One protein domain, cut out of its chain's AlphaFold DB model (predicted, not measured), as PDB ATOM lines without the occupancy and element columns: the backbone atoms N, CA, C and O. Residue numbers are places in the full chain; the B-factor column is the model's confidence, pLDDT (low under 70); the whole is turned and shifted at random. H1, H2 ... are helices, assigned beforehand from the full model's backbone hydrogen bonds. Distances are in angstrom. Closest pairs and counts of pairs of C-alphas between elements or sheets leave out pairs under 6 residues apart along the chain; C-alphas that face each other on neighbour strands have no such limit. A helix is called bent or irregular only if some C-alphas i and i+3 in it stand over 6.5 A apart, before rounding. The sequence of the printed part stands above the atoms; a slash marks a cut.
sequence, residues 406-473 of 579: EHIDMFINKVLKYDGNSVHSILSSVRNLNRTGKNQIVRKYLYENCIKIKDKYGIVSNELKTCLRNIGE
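This is residues 406 to 473 of the 579 residues of an uncharacterized protein of Leptotrichia trevisanii (UniProt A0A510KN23). A helical hairpin of the long H4 and the shorter H5 has H1 crossing one side of it, from H4 towards H5. The stretch after H1, with the short H2 and H3, loops round beyond the end of H5 to the start of H4, which makes most of the longest axis. The printed part has 68 residues with five named helices, H1 to H5 in order, and no named strand: all helix. It is compact, with a radius of gyration of the C-alphas of 11.9 A, and spans 34 by 24 by 17 A.

H1, residues 406 to 417, touches H4, residues 439 to 457, at a steep tilt of 48 degrees, the same way; the closest C-alphas, of Asp 409 and Tyr 445, are 5.6 A apart. With residues 415 to 417 alone H1 touches the hub H5, residues 462 to 473, at a steep tilt of 67 degrees; the closest C-alphas, of Leu 416 and Cys 467, are 4.6 A apart. H2, residues 423 to 428, touches H5 at residues 470 to 473 alone; the closest C-alphas, of His 424 and Glu 473, are 5.5 A apart. H3, residues 433 to 436, touches no helix. H4 and H5 form a hairpin, opposite ways at a shallow tilt of 19 degrees; the closest C-alphas, of Lys 454 and Leu 464, are 5.9 A apart. In H2, H4 and H5 every O i to N i+4 pair is within hydrogen-bond range, in H1 7 of 8; H3 is too short for such a pair, and its 1 O i to N i+3 pair is not within range.

H1 begins at C-alpha 406 (20.645, -33.199, 39.256), measures 18.6 A and is only just irregular: C-alphas 406 and 409 are 6.9 A apart. H2 measures 8.7 A, H3 5.8 A and H4 26.9 A. H5 measures 16.5 A and ends at C-alpha 473 (-1.860, -30.934, 34.124).

The two C-alphas farthest apart, of Thr 436 and Val 460, are 34.9 A apart. The printed part has no cut, and its four links are tight. Residues 427 to 437 have pLDDT under 70.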
ATOM      1  N   GLU A 406      20.167 -32.510  40.464       88.75
ATOM      2  CA  GLU A 406      20.645 -33.199  39.256       88.75
ATOM      3  C   GLU A 406      19.576 -34.112  38.640       88.75
ATOM      4  O   GLU A 406      19.555 -34.345  37.432       88.75
ATOM      5  N   HIS A 407      18.635 -34.598  39.451       91.06
ATOM      6  CA  HIS A 407      17.576 -35.504  39.006       91.06
ATOM      7  C   HIS A 407      16.273 -34.798  38.614       91.06
ATOM      8  O   HIS A 407      15.323 -35.464  38.190       91.06
ATOM      9  N   ILE A 408      16.205 -33.462  38.709       88.06
ATOM     10  CA  ILE A 408      15.009 -32.706  38.304       88.06
ATOM     11  C   ILE A 408      14.734 -32.902  36.811       88.06
ATOM     12  O   ILE A 408      13.588 -33.149  36.444       88.06
ATOM     13  N   ASP A 409      15.761 -32.855  35.957       91.31
ATOM     14  CA  ASP A 409      15.605 -33.047  34.508       91.31
ATOM     15  C   ASP A 409      14.951 -34.396  34.187       91.31
ATOM     16  O   ASP A 409      13.953 -34.473  33.472       91.31
ATOM     17  N   MET A 410      15.459 -35.464  34.802       92.88
ATOM     18  CA  MET A 410      14.932 -36.818  34.646       92.88
ATOM     19  C   MET A 410      13.465 -36.917  35.075       92.88
ATOM     20  O   MET A 410      12.661 -37.517  34.357       92.88
ATOM     21  N   PHE A 411      13.110 -36.339  36.226       90.69
ATOM     22  CA  PHE A 411      11.726 -36.308  36.693       90.69
ATOM     23  C   PHE A 411      10.818 -35.583  35.702       90.69
ATOM     24  O   PHE A 411       9.799 -36.134  35.285       90.69
ATOM     25  N   ILE A 412      11.213 -34.384  35.268       89.25
ATOM     26  CA  ILE A 412      10.434 -33.595  34.316       89.25
ATOM     27  C   ILE A 412      10.294 -34.329  32.979       89.25
ATOM     28  O   ILE A 412       9.187 -34.468  32.471       89.25
ATOM     29  N   ASN A 413      11.375 -34.884  32.440       91.69
ATOM     30  CA  ASN A 413      11.353 -35.673  31.211       91.69
ATOM     31  C   ASN A 413      10.402 -36.883  31.310       91.69
ATOM     32  O   ASN A 413       9.680 -37.171  30.356       91.69
ATOM     33  N   LYS A 414      10.351 -37.565  32.464       90.69
ATOM     34  CA  LYS A 414       9.398 -38.661  32.711       90.69
ATOM     35  C   LYS A 414       7.953 -38.174  32.775       90.69
ATOM     36  O   LYS A 414       7.096 -38.790  32.153       90.69
ATOM     37  N   VAL A 415       7.687 -37.057  33.454       89.62
ATOM     38  CA  VAL A 415       6.355 -36.429  33.473       89.62
ATOM     39  C   VAL A 415       5.897 -36.095  32.055       89.62
ATOM     40  O   VAL A 415       4.787 -36.447  31.670       89.62
ATOM     41  N   LEU A 416       6.749 -35.456  31.252       90.69
ATOM     42  CA  LEU A 416       6.389 -35.033  29.897       90.69
ATOM     43  C   LEU A 416       6.113 -36.203  28.945       90.69
ATOM     44  O   LEU A 416       5.334 -36.047  28.011       90.69
ATOM     45  N   LYS A 417       6.725 -37.366  29.181       91.12
ATOM     46  CA  LYS A 417       6.555 -38.570  28.353       91.12
ATOM     47  C   LYS A 417       5.500 -39.543  28.873       91.12
ATOM     48  O   LYS A 417       5.259 -40.549  28.218       91.12
ATOM     49  N   TYR A 418       4.894 -39.270  30.025       90.19
ATOM     50  CA  TYR A 418       3.912 -40.164  30.631       90.19
ATOM     51  C   TYR A 418       2.643 -40.266  29.770       90.19
ATOM     52  O   TYR A 418       1.878 -39.308  29.638       90.19
ATOM     53  N   ASP A 419       2.408 -41.432  29.186       82.62
ATOM     54  CA  ASP A 419       1.302 -41.704  28.264       82.62
ATOM     55  C   ASP A 419       0.051 -42.280  28.950       82.62
ATOM     56  O   ASP A 419      -0.983 -42.439  28.304       82.62
ATOM     57  N   GLY A 420       0.099 -42.509  30.268       77.88
ATOM     58  CA  GLY A 420      -1.040 -42.972  31.062       77.88
ATOM     59  C   GLY A 420      -2.222 -41.988  31.118       77.88
ATOM     60  O   GLY A 420      -2.204 -40.897  30.536       77.88
ATOM     61  N   ASN A 421      -3.277 -42.375  31.847       70.19
ATOM     62  CA  ASN A 421      -4.568 -41.672  31.846       70.19
ATOM     63  C   ASN A 421      -4.472 -40.202  32.286       70.19
ATOM     64  O   ASN A 421      -4.880 -39.320  31.535       70.19
ATOM     65  N   SER A 422      -3.937 -39.930  33.480       75.00
ATOM     66  CA  SER A 422      -3.740 -38.556  33.958       75.00
ATOM     67  C   SER A 422      -2.603 -38.482  34.969       75.00
ATOM     68  O   SER A 422      -2.652 -39.093  36.047       75.00
ATOM     69  N   VAL A 423      -1.583 -37.695  34.628       77.25
ATOM     70  CA  VAL A 423      -0.442 -37.420  35.500       77.25
ATOM     71  C   VAL A 423      -0.887 -36.572  36.701       77.25
ATOM     72  O   VAL A 423      -0.275 -36.651  37.766       77.25
ATOM     73  N   HIS A 424      -2.000 -35.837  36.582       75.50
ATOM     74  CA  HIS A 424      -2.615 -35.033  37.641       75.50
ATOM     75  C   HIS A 424      -2.801 -35.804  38.956       75.50
ATOM     76  O   HIS A 424      -2.470 -35.299  40.033       75.50
ATOM     77  N   SER A 425      -3.287 -37.047  38.882       70.00
ATOM     78  CA  SER A 425      -3.495 -37.903  40.059       70.00
ATOM     79  C   SER A 425      -2.191 -38.145  40.834       70.00
ATOM     80  O   SER A 425      -2.160 -38.046  42.064       70.00
ATOM     81  N   ILE A 426      -1.084 -38.336  40.116       72.69
ATOM     82  CA  ILE A 426       0.251 -38.553  40.675       72.69
ATOM     83  C   ILE A 426       0.832 -37.231  41.191       72.69
ATOM     84  O   ILE A 426       1.331 -37.161  42.315       72.69
ATOM     85  N   LEU A 427       0.702 -36.153  40.413       69.19
ATOM     86  CA  LEU A 427       1.224 -34.830  40.757       69.19
ATOM     87  C   LEU A 427       0.552 -34.215  41.988       69.19
ATOM     88  O   LEU A 427       1.214 -33.543  42.784       69.19
ATOM     89  N   SER A 428      -0.735 -34.496  42.205       65.19
ATOM     90  CA  SER A 428      -1.455 -34.076  43.415       65.19
ATOM     91  C   SER A 428      -0.791 -34.604  44.700       65.19
ATOM     92  O   SER A 428      -0.793 -33.930  45.737       65.19
ATOM     93  N   SER A 429      -0.122 -35.761  44.610       57.69
ATOM     94  CA  SER A 429       0.604 -36.413  45.703       57.69
ATOM     95  C   SER A 429       2.026 -35.857  45.894       57.69
ATOM     96  O   SER A 429       2.688 -36.173  46.883       57.69
ATOM     97  N   VAL A 430       2.488 -34.993  44.985       58.34
ATOM     98  CA  VAL A 430       3.896 -34.636  44.713       58.34
ATOM     99  C   VAL A 430       4.173 -33.121  44.906       58.34
ATOM    100  O   VAL A 430       5.241 -32.610  44.588       58.34
ATOM    101  N   ARG A 431       3.235 -32.398  45.544       55.97
ATOM    102  CA  ARG A 431       3.157 -30.935  45.818       55.97
ATOM    103  C   ARG A 431       4.423 -30.146  46.250       55.97
ATOM    104  O   ARG A 431       4.322 -28.930  46.410       55.97
ATOM    105  N   ASN A 432       5.586 -30.758  46.491       57.78
ATOM    106  CA  ASN A 432       6.704 -30.132  47.212       57.78
ATOM    107  C   ASN A 432       7.916 -29.675  46.378       57.78
ATOM    108  O   ASN A 432       8.756 -28.987  46.953       57.78
ATOM    109  N   LEU A 433       8.019 -29.949  45.070       59.25
ATOM    110  CA  LEU A 433       9.135 -29.405  44.262       59.25
ATOM    111  C   LEU A 433       9.122 -27.864  44.194       59.25
ATOM    112  O   LEU A 433      10.173 -27.235  44.176       59.25
ATOM    113  N   ASN A 434       7.941 -27.246  44.272       53.19
ATOM    114  CA  ASN A 434       7.804 -25.785  44.245       53.19
ATOM    115  C   ASN A 434       8.008 -25.120  45.621       53.19
ATOM    116  O   ASN A 434       8.171 -23.906  45.711       53.19
ATOM    117  N   ARG A 435       8.008 -25.898  46.716       54.16
ATOM    118  CA  ARG A 435       8.231 -25.386  48.086       54.16
ATOM    119  C   ARG A 435       9.709 -25.258  48.449       54.16
ATOM    120  O   ARG A 435      10.024 -24.627  49.451       54.16
ATOM    121  N   THR A 436      10.597 -25.854  47.659       55.91
ATOM    122  CA  THR A 436      12.049 -25.896  47.889       55.91
ATOM    123  C   THR A 436      12.814 -24.812  47.123       55.91
ATOM    124  O   THR A 436      14.035 -24.863  47.066       55.91
ATOM    125  N   GLY A 437      12.127 -23.834  46.514       63.09
ATOM    126  CA  GLY A 437      12.770 -22.760  45.740       63.09
ATOM    127  C   GLY A 437      13.255 -23.177  44.343       63.09
ATOM    128  O   GLY A 437      13.805 -22.355  43.618       63.09
ATOM    129  N   LYS A 438      12.996 -24.419  43.916       72.56
ATOM    130  CA  LYS A 438      13.501 -25.016  42.663       72.56
ATOM    131  C   LYS A 438      12.719 -24.612  41.395       72.56
ATOM    132  O   LYS A 438      12.932 -25.180  40.324       72.56
ATOM    133  N   ASN A 439      11.826 -23.620  41.483       73.50
ATOM    134  CA  ASN A 439      10.896 -23.227  40.409       73.50
ATOM    135  C   ASN A 439      11.598 -22.881  39.087       73.50
ATOM    136  O   ASN A 439      11.118 -23.245  38.016       73.50
ATOM    137  N   GLN A 440      12.734 -22.180  39.153       73.31
ATOM    138  CA  GLN A 440      13.475 -21.766  37.956       73.31
ATOM    139  C   GLN A 440      14.069 -22.966  37.202       73.31
ATOM    140  O   GLN A 440      13.997 -23.016  35.976       73.31
ATOM    141  N   ILE A 441      14.594 -23.959  37.929       78.75
ATOM    142  CA  ILE A 441      15.201 -25.165  37.348       78.75
ATOM    143  C   ILE A 441      14.121 -26.062  36.733       78.75
ATOM    144  O   ILE A 441      14.256 -26.511  35.597       78.75
ATOM    145  N   VAL A 442      13.006 -26.258  37.444       80.12
ATOM    146  CA  VAL A 442      11.840 -26.996  36.931       80.12
ATOM    147  C   VAL A 442      11.325 -26.366  35.636       80.12
ATOM    148  O   VAL A 442      11.106 -27.066  34.650       80.12
ATOM    149  N   ARG A 443      11.194 -25.034  35.605       76.44
ATOM    150  CA  ARG A 443      10.788 -24.291  34.406       76.44
ATOM    151  C   ARG A 443      11.742 -24.525  33.237       76.44
ATOM    152  O   ARG A 443      11.274 -24.778  32.128       76.44
ATOM    153  N   LYS A 444      13.055 -24.424  33.473       81.62
ATOM    154  CA  LYS A 444      14.080 -24.647  32.445       81.62
ATOM    155  C   LYS A 444      13.901 -26.021  31.795       81.62
ATOM    156  O   LYS A 444      13.779 -26.100  30.577       81.62
ATOM    157  N   TYR A 445      13.794 -27.079  32.600       87.44
ATOM    158  CA  TYR A 445      13.669 -28.440  32.077       87.44
ATOM    159  C   TYR A 445      12.306 -28.741  31.448       87.44
ATOM    160  O   TYR A 445      12.251 -29.518  30.497       87.44
ATOM    161  N   LEU A 446      11.214 -28.113  31.904       85.56
ATOM    162  CA  LEU A 446       9.914 -28.222  31.227       85.56
ATOM    163  C   LEU A 446      10.011 -27.705  29.788       85.56
ATOM    164  O   LEU A 446       9.556 -28.375  28.864       85.56
ATOM    165  N   TYR A 447      10.660 -26.553  29.596       81.38
ATOM    166  CA  TYR A 447      10.870 -25.965  28.275       81.38
ATOM    167  C   TYR A 447      11.840 -26.791  27.424       81.38
ATOM    168  O   TYR A 447      11.484 -27.225  26.329       81.38
ATOM    169  N   GLU A 448      13.050 -27.043  27.927       87.56
ATOM    170  CA  GLU A 448      14.091 -27.736  27.163       87.56
ATOM    171  C   GLU A 448      13.629 -29.120  26.713       87.56
ATOM    172  O   GLU A 448      13.834 -29.493  25.561       87.56
ATOM    173  N   ASN A 449      12.954 -29.875  27.583       90.94
ATOM    174  CA  ASN A 449      12.485 -31.207  27.220       90.94
ATOM    175  C   ASN A 449      11.263 -31.181  26.303       90.94
ATOM    176  O   ASN A 449      11.161 -32.046  25.436       90.94
ATOM    177  N   CYS A 450      10.376 -30.187  26.422       90.62
ATOM    178  CA  CYS A 450       9.290 -29.999  25.460       90.62
ATOM    179  C   CYS A 450       9.840 -29.713  24.052       90.62
ATOM    180  O   CYS A 450       9.432 -30.356  23.085       90.62
ATOM    181  N   ILE A 451      10.838 -28.828  23.944       89.81
ATOM    182  CA  ILE A 451      11.511 -28.527  22.674       89.81
ATOM    183  C   ILE A 451      12.246 -29.755  22.128       89.81
ATOM    184  O   ILE A 451      12.063 -30.081  20.961       89.81
ATOM    185  N   LYS A 452      12.975 -30.511  22.963       92.00
ATOM    186  CA  LYS A 452      13.602 -31.780  22.541       92.00
ATOM    187  C   LYS A 452      12.577 -32.782  21.995       92.00
ATOM    188  O   LYS A 452      12.867 -33.479  21.028       92.00
ATOM    189  N   ILE A 453      11.387 -32.875  22.599       92.75
ATOM    190  CA  ILE A 453      10.300 -33.738  22.103       92.75
ATOM    191  C   ILE A 453       9.797 -33.225  20.748       92.75
ATOM    192  O   ILE A 453       9.710 -34.007  19.803       92.75
ATOM    193  N   LYS A 454       9.534 -31.920  20.614       92.94
ATOM    194  CA  LYS A 454       9.150 -31.297  19.337       92.94
ATOM    195  C   LYS A 454      10.186 -31.545  18.242       92.94
ATOM    196  O   LYS A 454       9.805 -31.918  17.140       92.94
ATOM    197  N   ASP A 455      11.468 -31.333  18.520       92.62
ATOM    198  CA  ASP A 455      12.538 -31.471  17.527       92.62
ATOM    199  C   ASP A 455      12.733 -32.930  17.101       92.62
ATOM    200  O   ASP A 455      13.018 -33.199  15.938       92.62
ATOM    201  N   LYS A 456      12.528 -33.881  18.020       95.62
ATOM    202  CA  LYS A 456      12.668 -35.311  17.730       95.62
ATOM    203  C   LYS A 456      11.473 -35.904  16.977       95.62
ATOM    204  O   LYS A 456      11.677 -36.739  16.103       95.62
ATOM    205  N   TYR A 457      10.246 -35.537  17.351       94.88
ATOM    206  CA  TYR A 457       9.023 -36.191  16.859       94.88
ATOM    207  C   TYR A 457       8.193 -35.313  15.909       94.88
ATOM    208  O   TYR A 457       7.368 -35.825  15.157       94.88
ATOM    209  N   GLY A 458       8.413 -33.998  15.906       92.44
ATOM    210  CA  GLY A 458       7.706 -33.029  15.070       92.44
ATOM    211  C   GLY A 458       6.566 -32.298  15.790       92.44
ATOM    212  O   GLY A 458       6.034 -32.753  16.806       92.44
ATOM    213  N   ILE A 459       6.164 -31.150  15.230       90.06
ATOM    214  CA  ILE A 459       5.190 -30.210  15.822       90.06
ATOM    215  C   ILE A 459       3.751 -30.758  15.895       90.06
ATOM    216  O   ILE A 459       2.966 -30.311  16.717       90.06
ATOM    217  N   VAL A 460       3.390 -31.748  15.075       85.94
ATOM    218  CA  VAL A 460       2.037 -32.351  15.058       85.94
ATOM    219  C   VAL A 460       1.977 -33.750  15.688       85.94
ATOM    220  O   VAL A 460       0.925 -34.395  15.662       85.94
ATOM    221  N   SER A 461       3.095 -34.213  16.255       92.75
ATOM    222  CA  SER A 461       3.259 -35.565  16.802       92.75
ATOM    223  C   SER A 461       2.341 -35.861  17.989       92.75
ATOM    224  O   SER A 461       1.927 -34.966  18.735       92.75
ATOM    225  N   ASN A 462       2.026 -37.142  18.187       91.69
ATOM    226  CA  ASN A 462       1.260 -37.581  19.354       91.69
ATOM    227  C   ASN A 462       2.082 -37.434  20.639       91.69
ATOM    228  O   ASN A 462       1.534 -37.090  21.680       91.69
ATOM    229  N   GLU A 463       3.395 -37.605  20.554       94.38
ATOM    230  CA  GLU A 463       4.349 -37.413  21.637       94.38
ATOM    231  C   GLU A 463       4.338 -35.966  22.133       94.38
ATOM    232  O   GLU A 463       4.277 -35.731  23.341       94.38
ATOM    233  N   LEU A 464       4.324 -34.985  21.221       94.31
ATOM    234  CA  LEU A 464       4.196 -33.583  21.609       94.31
ATOM    235  C   LEU A 464       2.807 -33.280  22.186       94.31
ATOM    236  O   LEU A 464       2.714 -32.542  23.163       94.31
ATOM    237  N   LYS A 465       1.732 -33.881  21.660       94.06
ATOM    238  CA  LYS A 465       0.380 -33.745  22.240       94.06
ATOM    239  C   LYS A 465       0.314 -34.273  23.674       94.06
ATOM    240  O   LYS A 465      -0.228 -33.592  24.544       94.06
ATOM    241  N   THR A 466       0.890 -35.448  23.934       92.62
ATOM    242  CA  THR A 466       1.017 -36.023  25.283       92.62
ATOM    243  C   THR A 466       1.841 -35.109  26.185       92.62
ATOM    244  O   THR A 466       1.424 -34.812  27.303       92.62
ATOM    245  N   CYS A 467       2.956 -34.580  25.677       92.81
ATOM    246  CA  CYS A 467       3.788 -33.619  26.391       92.81
ATOM    247  C   CYS A 467       3.007 -32.353  26.783       92.81
ATOM    248  O   CYS A 467       3.003 -31.990  27.956       92.81
ATOM    249  N   LEU A 468       2.293 -31.720  25.847       91.56
ATOM    250  CA  LEU A 468       1.494 -30.516  26.103       91.56
ATOM    251  C   LEU A 468       0.353 -30.778  27.097       91.56
ATOM    252  O   LEU A 468       0.160 -29.982  28.015       91.56
ATOM    253  N   ARG A 469      -0.345 -31.918  26.978       90.94
ATOM    254  CA  ARG A 469      -1.340 -32.360  27.973       90.94
ATOM    255  C   ARG A 469      -0.722 -32.414  29.369       90.94
ATOM    256  O   ARG A 469      -1.259 -31.837  30.310       90.94
ATOM    257  N   ASN A 470       0.422 -33.081  29.500       88.81
ATOM    258  CA  ASN A 470       1.070 -33.282  30.792       88.81
ATOM    259  C   ASN A 470       1.651 -31.976  31.355       88.81
ATOM    260  O   ASN A 470       1.642 -31.798  32.570       88.81
ATOM    261  N   ILE A 471       2.097 -31.039  30.505       87.69
ATOM    262  CA  ILE A 471       2.436 -29.669  30.927       87.69
ATOM    263  C   ILE A 471       1.199 -28.995  31.517       87.69
ATOM    264  O   ILE A 471       1.279 -28.499  32.638       87.69
ATOM    265  N   GLY A 472       0.065 -29.017  30.808       84.44
ATOM    266  CA  GLY A 472      -1.201 -28.443  31.276       84.44
ATOM    267  C   GLY A 472      -1.641 -29.000  32.633       84.44
ATOM    268  O   GLY A 472      -1.983 -28.245  33.539       84.44
ATOM    269  N   GLU A 473      -1.558 -30.316  32.828       83.81
ATOM    270  CA  GLU A 473      -1.860 -30.934  34.124       83.81
ATOM    271  C   GLU A 473      -0.841 -30.563  35.215       83.81
ATOM    272  O   GLU A 473      -1.217 -30.353  36.370       83.81
TER     273      GLU A 473